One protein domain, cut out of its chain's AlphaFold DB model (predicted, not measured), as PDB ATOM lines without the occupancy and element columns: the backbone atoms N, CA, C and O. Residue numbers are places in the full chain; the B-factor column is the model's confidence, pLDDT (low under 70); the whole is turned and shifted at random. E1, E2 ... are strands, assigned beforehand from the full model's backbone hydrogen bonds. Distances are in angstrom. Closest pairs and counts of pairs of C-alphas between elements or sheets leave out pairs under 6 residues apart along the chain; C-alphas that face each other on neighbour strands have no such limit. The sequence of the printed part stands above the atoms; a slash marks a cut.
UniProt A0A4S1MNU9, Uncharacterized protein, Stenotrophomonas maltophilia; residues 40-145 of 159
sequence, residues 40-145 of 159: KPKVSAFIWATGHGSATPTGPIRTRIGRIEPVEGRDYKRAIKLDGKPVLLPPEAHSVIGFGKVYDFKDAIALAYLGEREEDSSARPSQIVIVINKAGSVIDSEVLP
ATOM      1  N   LYS A  40     127.527 264.028 349.666       81.69
ATOM      2  CA  LYS A  40     126.738 265.260 349.829       81.69
ATOM      3  C   LYS A  40     125.247 264.956 349.604       81.69
ATOM      4  O   LYS A  40     124.924 264.357 348.572       81.69
ATOM      5  N   PRO A  41     124.344 265.353 350.517       89.81
ATOM      6  CA  PRO A  41     122.915 265.142 350.328       89.81
ATOM      7  C   PRO A  41     122.386 266.008 349.187       89.81
ATOM      8  O   PRO A  41     122.882 267.112 348.942       89.81
ATOM      9  N   LYS A  42     121.327 265.544 348.520       92.25
ATOM     10  CA  LYS A  42     120.488 266.450 347.732       92.25
ATOM     11  C   LYS A  42     119.609 267.221 348.712       92.25
ATOM     12  O   LYS A  42     118.871 266.607 349.473       92.25
ATOM     13  N   VAL A  43     119.679 268.549 348.684       93.88
ATOM     14  CA  VAL A  43     118.863 269.399 349.559       93.88
ATOM     15  C   VAL A  43     117.669 269.934 348.779       93.88
ATOM     16  O   VAL A  43     117.799 270.333 347.621       93.88
ATOM     17  N   SER A  44     116.479 269.902 349.369       93.50
ATOM     18  CA  SER A  44     115.264 270.452 348.759       93.50
ATOM     19  C   SER A  44     114.385 271.085 349.827       93.50
ATOM     20  O   SER A  44     114.096 270.455 350.840       93.50
ATOM     21  N   ALA A  45     113.984 272.336 349.607       94.12
ATOM     22  CA  ALA A  45     113.039 273.017 350.478       94.12
ATOM     23  C   ALA A  45     111.618 272.489 350.249       94.12
ATOM     24  O   ALA A  45     111.281 272.040 349.150       94.12
ATOM     25  N   PHE A  46     110.786 272.564 351.280       92.81
ATOM     26  CA  PHE A  46     109.371 272.247 351.187       92.81
ATOM     27  C   PHE A  46     108.535 273.230 351.990       92.81
ATOM     28  O   PHE A  46     108.973 273.774 353.001       92.81
ATOM     29  N   ILE A  47     107.297 273.395 351.545       90.75
ATOM     30  CA  ILE A  47     106.249 274.144 352.224       90.75
ATOM     31  C   ILE A  47     105.047 273.218 352.288       90.75
ATOM     32  O   ILE A  47     104.562 272.738 351.268       90.75
ATOM     33  N   TRP A  48     104.564 272.933 353.485       87.94
ATOM     34  CA  TRP A  48     103.389 272.095 353.671       87.94
ATOM     35  C   TRP A  48     102.214 272.898 354.234       87.94
ATOM     36  O   TRP A  48     101.067 272.532 353.990       87.94
ATOM     37  N   ALA A  49     102.447 273.959 355.018       80.19
ATOM     38  CA  ALA A  49     101.402 274.873 355.497       80.19
ATOM     39  C   ALA A  49     101.677 276.287 354.996       80.19
ATOM     40  O   ALA A  49     102.826 276.707 354.904       80.19
ATOM     41  N   THR A  50     100.607 277.023 354.724       66.69
ATOM     42  CA  THR A  50     100.652 278.361 354.120       66.69
ATOM     43  C   THR A  50     100.116 279.425 355.071       66.69
ATOM     44  O   THR A  50      99.668 280.474 354.622       66.69
ATOM     45  N   GLY A  51     100.134 279.160 356.385       59.56
ATOM     46  CA  GLY A  51      99.422 279.945 357.405       59.56
ATOM     47  C   GLY A  51      99.694 281.454 357.393       59.56
ATOM     48  O   GLY A  51      98.865 282.217 357.875       59.56
ATOM     49  N   HIS A  52     100.800 281.895 356.783       49.88
ATOM     50  CA  HIS A  52     101.207 283.300 356.719       49.88
ATOM     51  C   HIS A  52     101.647 283.782 355.324       49.88
ATOM     52  O   HIS A  52     102.319 284.804 355.218       49.88
ATOM     53  N   GLY A  53     101.290 283.090 354.232       53.88
ATOM     54  CA  GLY A  53     101.742 283.510 352.901       53.88
ATOM     55  C   GLY A  53     101.022 282.869 351.717       53.88
ATOM     56  O   GLY A  53     100.350 281.852 351.839       53.88
ATOM     57  N   SER A  54     101.211 283.466 350.540       56.81
ATOM     58  CA  SER A  54     100.661 283.039 349.244       56.81
ATOM     59  C   SER A  54     101.394 281.850 348.606       56.81
ATOM     60  O   SER A  54     101.170 281.536 347.437       56.81
ATOM     61  N   ALA A  55     102.302 281.200 349.338       73.75
ATOM     62  CA  ALA A  55     103.080 280.090 348.812       73.75
ATOM     63  C   ALA A  55     102.188 278.868 348.570       73.75
ATOM     64  O   ALA A  55     101.395 278.494 349.426       73.75
ATOM     65  N   THR A  56     102.338 278.209 347.425       80.69
ATOM     66  CA  THR A  56     101.640 276.947 347.151       80.69
ATOM     67  C   THR A  56     102.309 275.811 347.930       80.69
ATOM     68  O   THR A  56     103.537 275.686 347.860       80.69
ATOM     69  N   PRO A  57     101.554 274.945 348.636       85.62
ATOM     70  CA  PRO A  57     102.128 273.765 349.265       85.62
ATOM     71  C   PRO A  57     102.875 272.902 348.242       85.62
ATOM     72  O   PRO A  57     102.347 272.577 347.181       85.62
ATOM     73  N   THR A  58     104.089 272.480 348.584       87.56
ATOM     74  CA  THR A  58     104.912 271.562 347.784       87.56
ATOM     75  C   THR A  58     104.263 270.181 347.651       87.56
ATOM     76  O   THR A  58     104.532 269.461 346.694       87.56
ATOM     77  N   GLY A  59     103.406 269.805 348.606       87.38
ATOM     78  CA  GLY A  59     102.833 268.466 348.684       87.38
ATOM     79  C   GLY A  59     103.881 267.408 349.065       87.38
ATOM     80  O   GLY A  59     104.865 267.723 349.743       87.38
ATOM     81  N   PRO A  60     103.670 266.139 348.676       92.19
ATOM     82  CA  PRO A  60     104.612 265.061 348.943       92.19
ATOM     83  C   PRO A  60     105.997 265.285 348.330       92.19
ATOM     84  O   PRO A  60     106.129 265.740 347.194       92.19
ATOM     85  N   ILE A  61     107.039 264.874 349.047       94.38
ATOM     86  CA  ILE A  61     108.437 265.053 348.646       94.38
ATOM     87  C   ILE A  61     109.002 263.703 348.217       94.38
ATOM     88  O   ILE A  61     109.000 262.742 348.985       94.38
ATOM     89  N   ARG A  62     109.510 263.614 346.986       95.50
ATOM     90  CA  ARG A  62     110.153 262.395 346.481       95.50
ATOM     91  C   ARG A  62     111.635 262.378 346.857       95.50
ATOM     92  O   ARG A  62     112.370 263.284 346.469       95.50
ATOM     93  N   THR A  63     112.059 261.323 347.546       94.94
ATOM     94  CA  THR A  63     113.451 261.092 347.970       94.94
ATOM     95  C   THR A  63     113.974 259.757 347.447       94.94
ATOM     96  O   THR A  63     113.237 259.010 346.792       94.94
ATOM     97  N   ARG A  64     115.239 259.426 347.729       92.88
ATOM     98  CA  ARG A  64     115.826 258.123 347.372       92.88
ATOM     99  C   ARG A  64     115.261 256.954 348.173       92.88
ATOM    100  O   ARG A  64     115.279 255.834 347.668       92.88
ATOM    101  N   ILE A  65     114.763 257.200 349.386       93.94
ATOM    102  CA  ILE A  65     114.220 256.146 350.254       93.94
ATOM    103  C   ILE A  65     112.692 256.030 350.201       93.94
ATOM    104  O   ILE A  65     112.147 255.148 350.853       93.94
ATOM    105  N   GLY A  66     112.015 256.904 349.451       95.44
ATOM    106  CA  GLY A  66     110.559 256.880 349.290       95.44
ATOM    107  C   GLY A  66     109.933 258.267 349.159       95.44
ATOM    108  O   GLY A  66     110.617 259.292 349.039       95.44
ATOM    109  N   ARG A  67     108.603 258.302 349.160       96.44
ATOM    110  CA  ARG A  67     107.786 259.516 349.148       96.44
ATOM    111  C   ARG A  67     107.421 259.915 350.573       96.44
ATOM    112  O   ARG A  67     106.741 259.169 351.268       96.44
ATOM    113  N   ILE A  68     107.842 261.108 350.977       95.50
ATOM    114  CA  ILE A  68     107.474 261.717 352.254       95.50
ATOM    115  C   ILE A  68     106.164 262.463 352.067       95.50
ATOM    116  O   ILE A  68     106.047 263.285 351.158       95.50
ATOM    117  N   GLU A  69     105.195 262.209 352.931       92.75
ATOM    118  CA  GLU A  69     103.876 262.822 352.844       92.75
ATOM    119  C   GLU A  69     103.530 263.510 354.165       92.75
ATOM    120  O   GLU A  69     103.571 262.850 355.211       92.75
ATOM    121  N   PRO A  70     103.158 264.803 354.137       90.44
ATOM    122  CA  PRO A  70     102.512 265.417 355.282       90.44
ATOM    123  C   PRO A  70     101.095 264.868 355.404       90.44
ATOM    124  O   PRO A  70     100.345 264.825 354.425       90.44
ATOM    125  N   VAL A  71     100.704 264.493 356.613       88.81
ATOM    126  CA  VAL A  71      99.312 264.186 356.936       88.81
ATOM    127  C   VAL A  71      98.922 264.880 358.228       88.81
ATOM    128  O   VAL A  71      99.757 265.144 359.096       88.81
ATOM    129  N   GLU A  72      97.641 265.196 358.352       84.56
ATOM    130  CA  GLU A  72      97.100 265.700 359.605       84.56
ATOM    131  C   GLU A  72      97.138 264.581 360.653       84.56
ATOM    132  O   GLU A  72      96.710 263.451 360.403       84.56
ATOM    133  N   GLY A  73      97.764 264.879 361.787       81.06
ATOM    134  CA  GLY A  73      97.871 264.001 362.939       81.06
ATOM    135  C   GLY A  73      96.897 264.414 364.038       81.06
ATOM    136  O   GLY A  73      95.938 265.153 363.820       81.06
ATOM    137  N   ARG A  74      97.142 263.913 365.250       79.25
ATOM    138  CA  ARG A  74      96.347 264.278 366.426       79.25
ATOM    139  C   ARG A  74      96.573 265.746 366.795       79.25
ATOM    140  O   ARG A  74      97.673 266.262 366.606       79.25
ATOM    141  N   ASP A  75      95.545 266.387 367.347       80.38
ATOM    142  CA  ASP A  75      95.619 267.743 367.908       80.38
ATOM    143  C   ASP A  75      96.138 268.783 366.900       80.38
ATOM    144  O   ASP A  75      96.877 269.698 367.255       80.38
ATOM    145  N   TYR A  76      95.792 268.607 365.618       75.56
ATOM    146  CA  TYR A  76      96.226 269.443 364.488       75.56
ATOM    147  C   TYR A  76      97.749 269.468 364.242       75.56
ATOM    148  O   TYR A  76      98.230 270.186 363.360       75.56
ATOM    149  N   LYS A  77      98.529 268.651 364.966       82.00
ATOM    150  CA  LYS A  77      99.966 268.460 364.722       82.00
ATOM    151  C   LYS A  77     100.161 267.638 363.453       82.00
ATOM    152  O   LYS A  77      99.330 266.796 363.106       82.00
ATOM    153  N   ARG A  78     101.265 267.852 362.736       83.12
ATOM    154  CA  ARG A  78     101.533 267.084 361.513       83.12
ATOM    155  C   ARG A  78     102.208 265.766 361.825       83.12
ATOM    156  O   ARG A  78     103.220 265.723 362.515       83.12
ATOM    157  N   ALA A  79     101.663 264.704 361.249       87.56
ATOM    158  CA  ALA A  79     102.327 263.419 361.159       87.56
ATOM    159  C   ALA A  79     102.983 263.270 359.779       87.56
ATOM    160  O   ALA A  79     102.620 263.936 358.804       87.56
ATOM    161  N   ILE A  80     103.975 262.387 359.708       92.69
ATOM    162  CA  ILE A  80     104.744 262.123 358.496       92.69
ATOM    163  C   ILE A  80     104.512 260.673 358.091       92.69
ATOM    164  O   ILE A  80     104.516 259.772 358.932       92.69
ATOM    165  N   LYS A  81     104.319 260.441 356.793       95.31
ATOM    166  CA  LYS A  81     104.353 259.101 356.205       95.31
ATOM    167  C   LYS A  81     105.529 258.959 355.249       95.31
ATOM    168  O   LYS A  81     105.883 259.918 354.567       95.31
ATOM    169  N   LEU A  82     106.086 257.755 355.178       96.75
ATOM    170  CA  LEU A  82     107.024 257.323 354.147       96.75
ATOM    171  C   LEU A  82     106.356 256.220 353.319       96.75
ATOM    172  O   LEU A  82     106.004 255.170 353.858       96.75
ATOM    173  N   ASP A  83     106.136 256.478 352.031       95.62
ATOM    174  CA  ASP A  83     105.397 255.592 351.116       95.62
ATOM    175  C   ASP A  83     104.043 255.137 351.698       95.62
ATOM    176  O   ASP A  83     103.695 253.955 351.703       95.62
ATOM    177  N   GLY A  84     103.281 256.084 352.256       95.06
ATOM    178  CA  GLY A  84     101.986 255.822 352.881       95.06
ATOM    179  C   GLY A  84     102.040 255.191 354.279       95.06
ATOM    180  O   GLY A  84     101.002 255.124 354.944       95.06
ATOM    181  N   LYS A  85     103.213 254.769 354.770       95.62
ATOM    182  CA  LYS A  85     103.376 254.190 356.112       95.62
ATOM    183  C   LYS A  85     103.695 255.273 357.144       95.62
ATOM    184  O   LYS A  85     104.602 256.063 356.893       95.62
ATOM    185  N   PRO A  86     103.004 255.324 358.296       94.06
ATOM    186  CA  PRO A  86     103.318 256.284 359.351       94.06
ATOM    187  C   PRO A  86     104.759 256.145 359.845       94.06
ATOM    188  O   PRO A  86     105.223 255.036 360.107       94.06
ATOM    189  N   VAL A  87     105.437 257.277 360.008       95.50
ATOM    190  CA  VAL A  87     106.711 257.374 360.722       95.50
ATOM    191  C   VAL A  87     106.397 257.717 362.173       95.50
ATOM    192  O   VAL A  87     105.693 258.690 362.446       95.50
ATOM    193  N   LEU A  88     106.903 256.913 363.107       94.00
ATOM    194  CA  LEU A  88     106.761 257.186 364.535       94.00
ATOM    195  C   LEU A  88     107.752 258.279 364.929       94.00
ATOM    196  O   LEU A  88     108.958 258.039 364.970       94.00
ATOM    197  N   LEU A  89     107.232 259.477 365.175       92.56
ATOM    198  CA  LEU A  89     108.027 260.603 365.638       92.56
ATOM    199  C   LEU A  89     108.252 260.504 367.151       92.56
ATOM    200  O   LEU A  89     107.362 260.043 367.872       92.56
ATOM    201  N   PRO A  90     109.423 260.933 367.643       92.44
ATOM    202  CA  PRO A  90     109.623 261.078 369.072       92.44
ATOM    203  C   PRO A  90     108.756 262.243 369.601       92.44
ATOM    204  O   PRO A  90     108.486 263.190 368.848       92.44
ATOM    205  N   PRO A  91     108.290 262.196 370.865       90.69
ATOM    206  CA  PRO A  91     107.356 263.184 371.409       90.69
ATOM    207  C   PRO A  91     107.812 264.639 371.254       90.69
ATOM    208  O   PRO A  91     107.006 265.506 370.925       90.69
ATOM    209  N   GLU A  92     109.105 264.902 371.425       89.31
ATOM    210  CA  GLU A  92     109.719 266.224 371.305       89.31
ATOM    211  C   GLU A  92     109.687 266.797 369.878       89.31
ATOM    212  O   GLU A  92     109.824 268.007 369.703       89.31
ATOM    213  N   ALA A  93     109.470 265.957 368.860       91.81
ATOM    214  CA  ALA A  93     109.344 266.372 367.464       91.81
ATOM    215  C   ALA A  93     107.887 266.641 367.039       91.81
ATOM    216  O   ALA A  93     107.649 267.146 365.931       91.81
ATOM    217  N   HIS A  94     106.905 266.322 367.894       91.50
ATOM    218  CA  HIS A  94     105.487 266.553 367.622       91.50
ATOM    219  C   HIS A  94     105.169 268.051 367.574       91.50
ATOM    220  O   HIS A  94     105.134 268.734 368.597       91.50
ATOM    221  N   SER A  95     104.872 268.550 366.379       90.19
ATOM    222  CA  SER A  95     104.644 269.973 366.126       90.19
ATOM    223  C   SER A  95     103.746 270.200 364.914       90.19
ATOM    224  O   SER A  95     103.498 269.300 364.103       90.19
ATOM    225  N   VAL A  96     103.266 271.431 364.761       89.94
ATOM    226  CA  VAL A  96     102.750 271.906 363.477       89.94
ATOM    227  C   VAL A  96     103.946 272.230 362.583       89.94
ATOM    228  O   VAL A  96     104.732 273.120 362.888       89.94
ATOM    229  N   ILE A  97     104.097 271.493 361.479       88.56
ATOM    230  CA  ILE A  97     105.245 271.623 360.567       88.56
ATOM    231  C   ILE A  97     104.859 272.526 359.404       88.56
ATOM    232  O   ILE A  97     104.098 272.089 358.549       88.56
ATOM    233  N   GLY A  98     105.372 273.751 359.320       84.81
ATOM    234  CA  GLY A  98     105.015 274.673 358.235       84.81
ATOM    235  C   GLY A  98     105.820 274.448 356.957       84.81
ATOM    236  O   GLY A  98     105.264 274.180 355.888       84.81
ATOM    237  N   PHE A  99     107.136 274.542 357.087       89.69
ATOM    238  CA  PHE A  99     108.109 274.498 356.004       89.69
ATOM    239  C   PHE A  99     109.461 274.025 356.541       89.69
ATOM    240  O   PHE A  99     109.692 273.980 357.751       89.69
ATOM    241  N   GLY A 100     110.362 273.659 355.637       94.00
ATOM    242  CA  GLY A 100     111.678 273.168 356.013       94.00
ATOM    243  C   GLY A 100     112.515 272.733 354.823       94.00
ATOM    244  O   GLY A 100     112.264 273.118 353.679       94.00
ATOM    245  N   LYS A 101     113.529 271.917 355.103       96.19
ATOM    246  CA  LYS A 101     114.465 271.350 354.133       96.19
ATOM    247  C   LYS A 101     114.581 269.840 354.349       96.19
ATOM    248  O   LYS A 101     114.641 269.351 355.475       96.19
ATOM    249  N   VAL A 102     114.641 269.102 353.247       95.94
ATOM    250  CA  VAL A 102     114.976 267.675 353.218       95.94
ATOM    251  C   VAL A 102     116.414 267.527 352.753       95.94
ATOM    252  O   VAL A 102     116.773 268.060 351.704       95.94
ATOM    253  N   TYR A 103     117.210 266.781 353.508       95.62
ATOM    254  CA  TYR A 103     118.558 266.355 353.153       95.62
ATOM    255  C   TYR A 103     118.483 264.883 352.746       95.62
ATOM    256  O   TYR A 103     118.390 264.000 353.597       95.62
ATOM    257  N   ASP A 104     118.462 264.626 351.441       94.50
ATOM    258  CA  ASP A 104     118.287 263.297 350.852       94.50
ATOM    259  C   ASP A 104     119.647 262.620 350.640       94.50
ATOM    260  O   ASP A 104     120.398 262.945 349.705       94.50
ATOM    261  N   PHE A 105     119.981 261.701 351.548       91.75
ATOM    262  CA  PHE A 105     121.162 260.851 351.452       91.75
ATOM    263  C   PHE A 105     120.820 259.543 350.731       91.75
ATOM    264  O   PHE A 105     119.733 259.362 350.196       91.75
ATOM    265  N   LYS A 106     121.783 258.629 350.607       86.88
ATOM    266  CA  LYS A 106     121.551 257.375 349.879       86.88
ATOM    267  C   LYS A 106     120.583 256.452 350.627       86.88
ATOM    268  O   LYS A 106     119.655 255.935 350.011       86.88
ATOM    269  N   ASP A 107     120.809 256.278 351.928       89.75
ATOM    270  CA  ASP A 107     120.122 255.266 352.747       89.75
ATOM    271  C   ASP A 107     119.282 255.867 353.890       89.75
ATOM    272  O   ASP A 107     118.607 255.145 354.631       89.75
ATOM    273  N   ALA A 108     119.287 257.196 354.009       94.06
ATOM    274  CA  ALA A 108     118.499 257.943 354.977       94.06
ATOM    275  C   ALA A 108     118.147 259.332 354.440       94.06
ATOM    276  O   ALA A 108     118.750 259.834 353.492       94.06
ATOM    277  N   ILE A 109     117.200 259.975 355.102       95.25
ATOM    278  CA  ILE A 109     116.878 261.386 354.915       95.25
ATOM    279  C   ILE A 109     116.985 262.087 356.264       95.25
ATOM    280  O   ILE A 109     116.679 261.482 357.290       95.25
ATOM    281  N   ALA A 110     117.365 263.360 356.263       96.25
ATOM    282  CA  ALA A 110     117.119 264.235 357.402       96.25
ATOM    283  C   ALA A 110     116.065 265.277 357.025       96.25
ATOM    284  O   ALA A 110     116.185 265.950 355.999       96.25
ATOM    285  N   LEU A 111     115.027 265.394 357.844       96.25
ATOM    286  CA  LEU A 111     114.031 266.453 357.757       96.25
ATOM    287  C   LEU A 111     114.376 267.502 358.801       96.25
ATOM    288  O   LEU A 111     114.267 267.227 359.990       96.25
ATOM    289  N   ALA A 112     114.784 268.682 358.344       96.62
ATOM    290  CA  ALA A 112     114.942 269.859 359.184       96.62
ATOM    291  C   ALA A 112     113.756 270.791 358.933       96.62
ATOM    292  O   ALA A 112     113.503 271.154 357.783       96.62
ATOM    293  N   TYR A 113     113.026 271.186 359.969       94.88
ATOM    294  CA  TYR A 113     111.866 272.071 359.834       94.88
ATOM    295  C   TYR A 113     111.702 272.996 361.036       94.88
ATOM    296  O   TYR A 113     112.211 272.719 362.121       94.88
ATOM    297  N   LEU A 114     110.974 274.093 360.826       92.69
ATOM    298  CA  LEU A 114     110.454 274.894 361.925       92.69
ATOM    299  C   LEU A 114     109.098 274.322 362.332       92.69
ATOM    300  O   LEU A 114     108.196 274.176 361.498       92.69
ATOM    301  N   GLY A 115     108.995 273.941 363.600       91.38
ATOM    302  CA  GLY A 115     107.816 273.329 364.187       91.38
ATOM    303  C   GLY A 115     107.289 274.148 365.354       91.38
ATOM    304  O   GLY A 115     108.043 274.492 366.261       91.38
ATOM    305  N   GLU A 116     105.988 274.423 365.353       91.62
ATOM    306  CA  GLU A 116     105.294 274.950 366.530       91.62
ATOM    307  C   GLU A 116     104.925 273.767 367.429       91.62
ATOM    308  O   GLU A 116     103.976 273.022 367.149       91.62
ATOM    309  N   ARG A 117     105.743 273.527 368.456       91.50
ATOM    310  CA  ARG A 117     105.416 272.583 369.529       91.50
ATOM    311  C   ARG A 117     104.460 273.238 370.523       91.50
ATOM    312  O   ARG A 117     104.148 274.418 370.426       91.50
ATOM    313  N   GLU A 118     103.986 272.457 371.480       89.06
ATOM    314  CA  GLU A 118     103.007 272.924 372.467       89.06
ATOM    315  C   GLU A 118     103.584 273.988 373.405       89.06
ATOM    316  O   GLU A 118     102.889 274.911 373.816       89.06
ATOM    317  N   GLU A 119     104.876 273.882 373.698       88.94
ATOM    318  CA  GLU A 119     105.634 274.854 374.476       88.94
ATOM    319  C   GLU A 119     106.148 276.052 373.654       88.94
ATOM    320  O   GLU A 119     106.715 276.987 374.224       88.94
ATOM    321  N   ASP A 120     105.980 276.028 372.330       89.06
ATOM    322  CA  ASP A 120     106.448 277.085 371.442       89.06
ATOM    323  C   ASP A 120     105.325 278.093 371.148       89.06
ATOM    324  O   ASP A 120     104.134 277.816 371.272       89.06
ATOM    325  N   SER A 121     105.714 279.289 370.712       85.06
ATOM    326  CA  SER A 121     104.778 280.269 370.148       85.06
ATOM    327  C   SER A 121     104.969 280.342 368.638       85.06
ATOM    328  O   SER A 121     106.090 280.152 368.167       85.06
ATOM    329  N   SER A 122     103.945 280.733 367.879       82.12
ATOM    330  CA  SER A 122     104.067 280.882 366.419       82.12
ATOM    331  C   SER A 122     105.132 281.905 365.992       82.12
ATOM    332  O   SER A 122     105.706 281.799 364.915       82.12
ATOM    333  N   ALA A 123     105.463 282.878 366.852       86.62
ATOM    334  CA  ALA A 123     106.543 283.840 366.604       86.62
ATOM    335  C   ALA A 123     107.951 283.273 366.872       86.62
ATOM    336  O   ALA A 123     108.949 283.897 366.515       86.62
ATOM    337  N   ARG A 124     108.043 282.131 367.559       89.62
ATOM    338  CA  ARG A 124     109.291 281.487 367.978       89.62
ATOM    339  C   ARG A 124     109.157 279.963 367.870       89.62
ATOM    340  O   ARG A 124     109.139 279.294 368.906       89.62
ATOM    341  N   PRO A 125     109.019 279.414 366.649       92.06
ATOM    342  CA  PRO A 125     108.974 277.973 366.452       92.06
ATOM    343  C   PRO A 125     110.341 277.345 366.748       92.06
ATOM    344  O   PRO A 125     111.383 277.981 366.575       92.06
ATOM    345  N   SER A 126     110.345 276.081 367.161       94.12
ATOM    346  CA  SER A 126     111.582 275.317 367.326       94.12
ATOM    347  C   SER A 126     112.126 274.847 365.987       94.12
ATOM    348  O   SER A 126     111.361 274.448 365.108       94.12
ATOM    349  N   GLN A 127     113.450 274.807 365.847       95.19
ATOM    350  CA  GLN A 127     114.072 274.055 364.763       95.19
ATOM    351  C   GLN A 127     114.190 272.596 365.189       95.19
ATOM    352  O   GLN A 127     114.844 272.276 366.179       95.19
ATOM    353  N   ILE A 128     113.576 271.709 364.421       96.00
ATOM    354  CA  ILE A 128     113.570 270.276 364.682       96.00
ATOM    355  C   ILE A 128     114.259 269.581 363.518       96.00
ATOM    356  O   ILE A 128     114.002 269.890 362.354       96.00
ATOM    357  N   VAL A 129     115.133 268.636 363.840       96.75
ATOM    358  CA  VAL A 129     115.761 267.737 362.880       96.75
ATOM    359  C   VAL A 129     115.393 266.310 363.249       96.75
ATOM    360  O   VAL A 129     115.590 265.903 364.388       96.75
ATOM    361  N   ILE A 130     114.890 265.534 362.293       96.38
ATOM    362  CA  ILE A 130     114.680 264.089 362.444       96.38
ATOM    363  C   ILE A 130     115.365 263.347 361.300       96.38
ATOM    364  O   ILE A 130     115.304 263.776 360.146       96.38
ATOM    365  N   VAL A 131     116.000 262.219 361.603       96.00
ATOM    366  CA  VAL A 131     116.636 261.350 360.611       96.00
ATOM    367  C   VAL A 131     115.817 260.086 360.460       96.00
ATOM    368  O   VAL A 131     115.638 259.345 361.421       96.00
ATOM    369  N   ILE A 132     115.361 259.813 359.240       95.81
ATOM    370  CA  ILE A 132     114.555 258.638 358.913       95.81
ATOM    371  C   ILE A 132     115.381 257.728 358.007       95.81
ATOM    372  O   ILE A 132     115.887 258.157 356.968       95.81
ATOM    373  N   ASN A 133     115.529 256.466 358.398       94.69
ATOM    374  CA  ASN A 133     116.203 255.463 357.578       94.69
ATOM    375  C   ASN A 133     115.256 254.866 356.521       94.69
ATOM    376  O   ASN A 133     114.040 255.061 356.552       94.69
ATOM    377  N   LYS A 134     115.797 254.063 355.601       93.38
ATOM    378  CA  LYS A 134     115.012 253.367 354.566       93.38
ATOM    379  C   LYS A 134     113.895 252.447 355.094       93.38
ATOM    380  O   LYS A 134     112.963 252.148 354.354       93.38
ATOM    381  N   ALA A 135     113.965 251.994 356.346       94.00
ATOM    382  CA  ALA A 135     112.900 251.201 356.964       94.00
ATOM    383  C   ALA A 135     111.718 252.060 357.459       94.00
ATOM    384  O   ALA A 135     110.704 251.509 357.885       94.00
ATOM    385  N   GLY A 136     111.830 253.392 357.395       94.56
ATOM    386  CA  GLY A 136     110.838 254.326 357.924       94.56
ATOM    387  C   GLY A 136     110.964 254.565 359.430       94.56
ATOM    388  O   GLY A 136     110.049 255.121 360.030       94.56
ATOM    389  N   SER A 137     112.072 254.151 360.050       95.19
ATOM    390  CA  SER A 137     112.339 254.389 361.472       95.19
ATOM    391  C   SER A 137     113.112 255.688 361.669       95.19
ATOM    392  O   SER A 137     114.073 255.949 360.938       95.19
ATOM    393  N   VAL A 138     112.730 256.466 362.684       95.88
ATOM    394  CA  VAL A 138     113.547 257.582 363.171       95.88
ATOM    395  C   VAL A 138     114.760 257.003 363.899       95.88
ATOM    396  O   VAL A 138     114.597 256.201 364.815       95.88
ATOM    397  N   ILE A 139     115.964 257.360 363.456       94.12
ATOM    398  CA  ILE A 139     117.233 256.855 364.013       94.12
ATOM    399  C   ILE A 139     118.032 257.917 364.764       94.12
ATOM    400  O   ILE A 139     118.963 257.569 365.482       94.12
ATOM    401  N   ASP A 140     117.685 259.188 364.582       94.25
ATOM    402  CA  ASP A 140     118.276 260.313 365.298       94.25
ATOM    403  C   ASP A 140     117.307 261.501 365.258       94.25
ATOM    404  O   ASP A 140     116.514 261.632 364.314       94.25
ATOM    405  N   SER A 141     117.367 262.363 366.266       95.25
ATOM    406  CA  SER A 141     116.559 263.574 366.331       95.25
ATOM    407  C   SER A 141     117.187 264.632 367.224       95.25
ATOM    408  O   SER A 141     117.809 264.336 368.238       95.25
ATOM    409  N   GLU A 142     116.960 265.888 366.870       95.69
ATOM    410  CA  GLU A 142     117.442 267.047 367.606       95.69
ATOM    411  C   GLU A 142     116.374 268.136 367.607       95.69
ATOM    412  O   GLU A 142     115.740 268.402 366.584       95.69
ATOM    413  N   VAL A 143     116.214 268.804 368.747       95.38
ATOM    414  CA  VAL A 143     115.347 269.971 368.891       95.38
ATOM    415  C   VAL A 143     116.183 271.131 369.407       95.38
ATOM    416  O   VAL A 143     116.797 271.033 370.467       95.38
ATOM    417  N   LEU A 144     116.178 272.238 368.669       95.00
ATOM    418  CA  LEU A 144     116.606 273.542 369.155       95.00
ATOM    419  C   LEU A 144     115.346 274.359 369.485       95.00
ATOM    420  O   LEU A 144     114.646 274.775 368.554       95.00
ATOM    421  N   PRO A 145     115.038 274.589 370.777       93.44
ATOM    422  CA  PRO A 145     113.846 275.323 371.182       93.44
ATOM    423  C   PRO A 145     113.811 276.742 370.616       93.44
ATOM    424  O   PRO A 145     114.810 277.458 370.683       93.44
TER     425      PRO A 145
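What this domain is: This is residues 40 to 145 of the 159 residues of an uncharacterized protein of Stenotrophomonas maltophilia (UniProt A0A4S1MNU9). A twisted sheet of five strands, E1, E4, E5, E6 and E7, forms a wall, and the small hairpin of E2 and E3 stands over part of one face, making a loose, partial sandwich; the sheet's other face is bare. Long links span the gap between sheet and hairpin, residues 48 to 66 on the side of edge strand E1 and residues 83 to 95 towards edge strand E7. The printed part has 106 residues, with no named helix and seven named strands in the order E1 to E7; the class is all strand, though under half of the residues, 50, are in named elements. The large sheet runs E1, E4, E5, E6, E7, and both sheets are antiparallel. The whole is compact and rounded, with a radius of gyration of the C-alphas of 12.8 A and spans of 35 by 29 by 26 A.

How they stand to each other: E1, residues 42 to 47, is an edge strand of the large sheet and the antiparallel neighbour of E4, residues 96 to 104, at 165 degrees; N 44 and O 102 are 3.0 A apart, within hydrogen-bond range. E2, residues 67 to 72, and E3, residues 78 to 82, form a hairpin at 153 degrees, with N 69 and O 81 at 2.9 A. E1 and E2 are apart. The closest C-alphas of E3 and E4 are those of Arg 78 and Val 96, at 5.3 A. E4 bends by 70 degrees at residue 99. E4 begins a meander, each strand the antiparallel neighbour of the one before, which goes on through E5, residues 108 to 116, E6, residues 126 to 133, and E7, residues 138 to 144. Within hydrogen-bond range are N 103 and O 110 across E4 and E5, 2.8 A apart, N 111 and O 130 across E5 and E6, 2.8 A apart, and N 129 and O 142 across E6 and E7, 2.8 A apart. E7 is the other edge strand; E2 and E3 are both apart from E5, E6 and E7.

Where its parts are: E1 begins at C-alpha 42, (120.488, 266.450, 347.732), and is 16.8 A long. E2 measures 16.2 A and E3 13.4 A. E4 measures 21.8 A, E5 24.4 A and E6 22.6 A. E7 is 17.3 A long and ends at C-alpha 144, (116.606, 273.542, 369.155).

The domain as a whole: The two C-alphas farthest apart, those of Lys 40 and Asp 75, are 36.1 A apart. The printed part has no cut. The links E1 to E2 and E3 to E4 are long. The mean pLDDT of the printed part is 89.7; residues 50 to 54 are under 70.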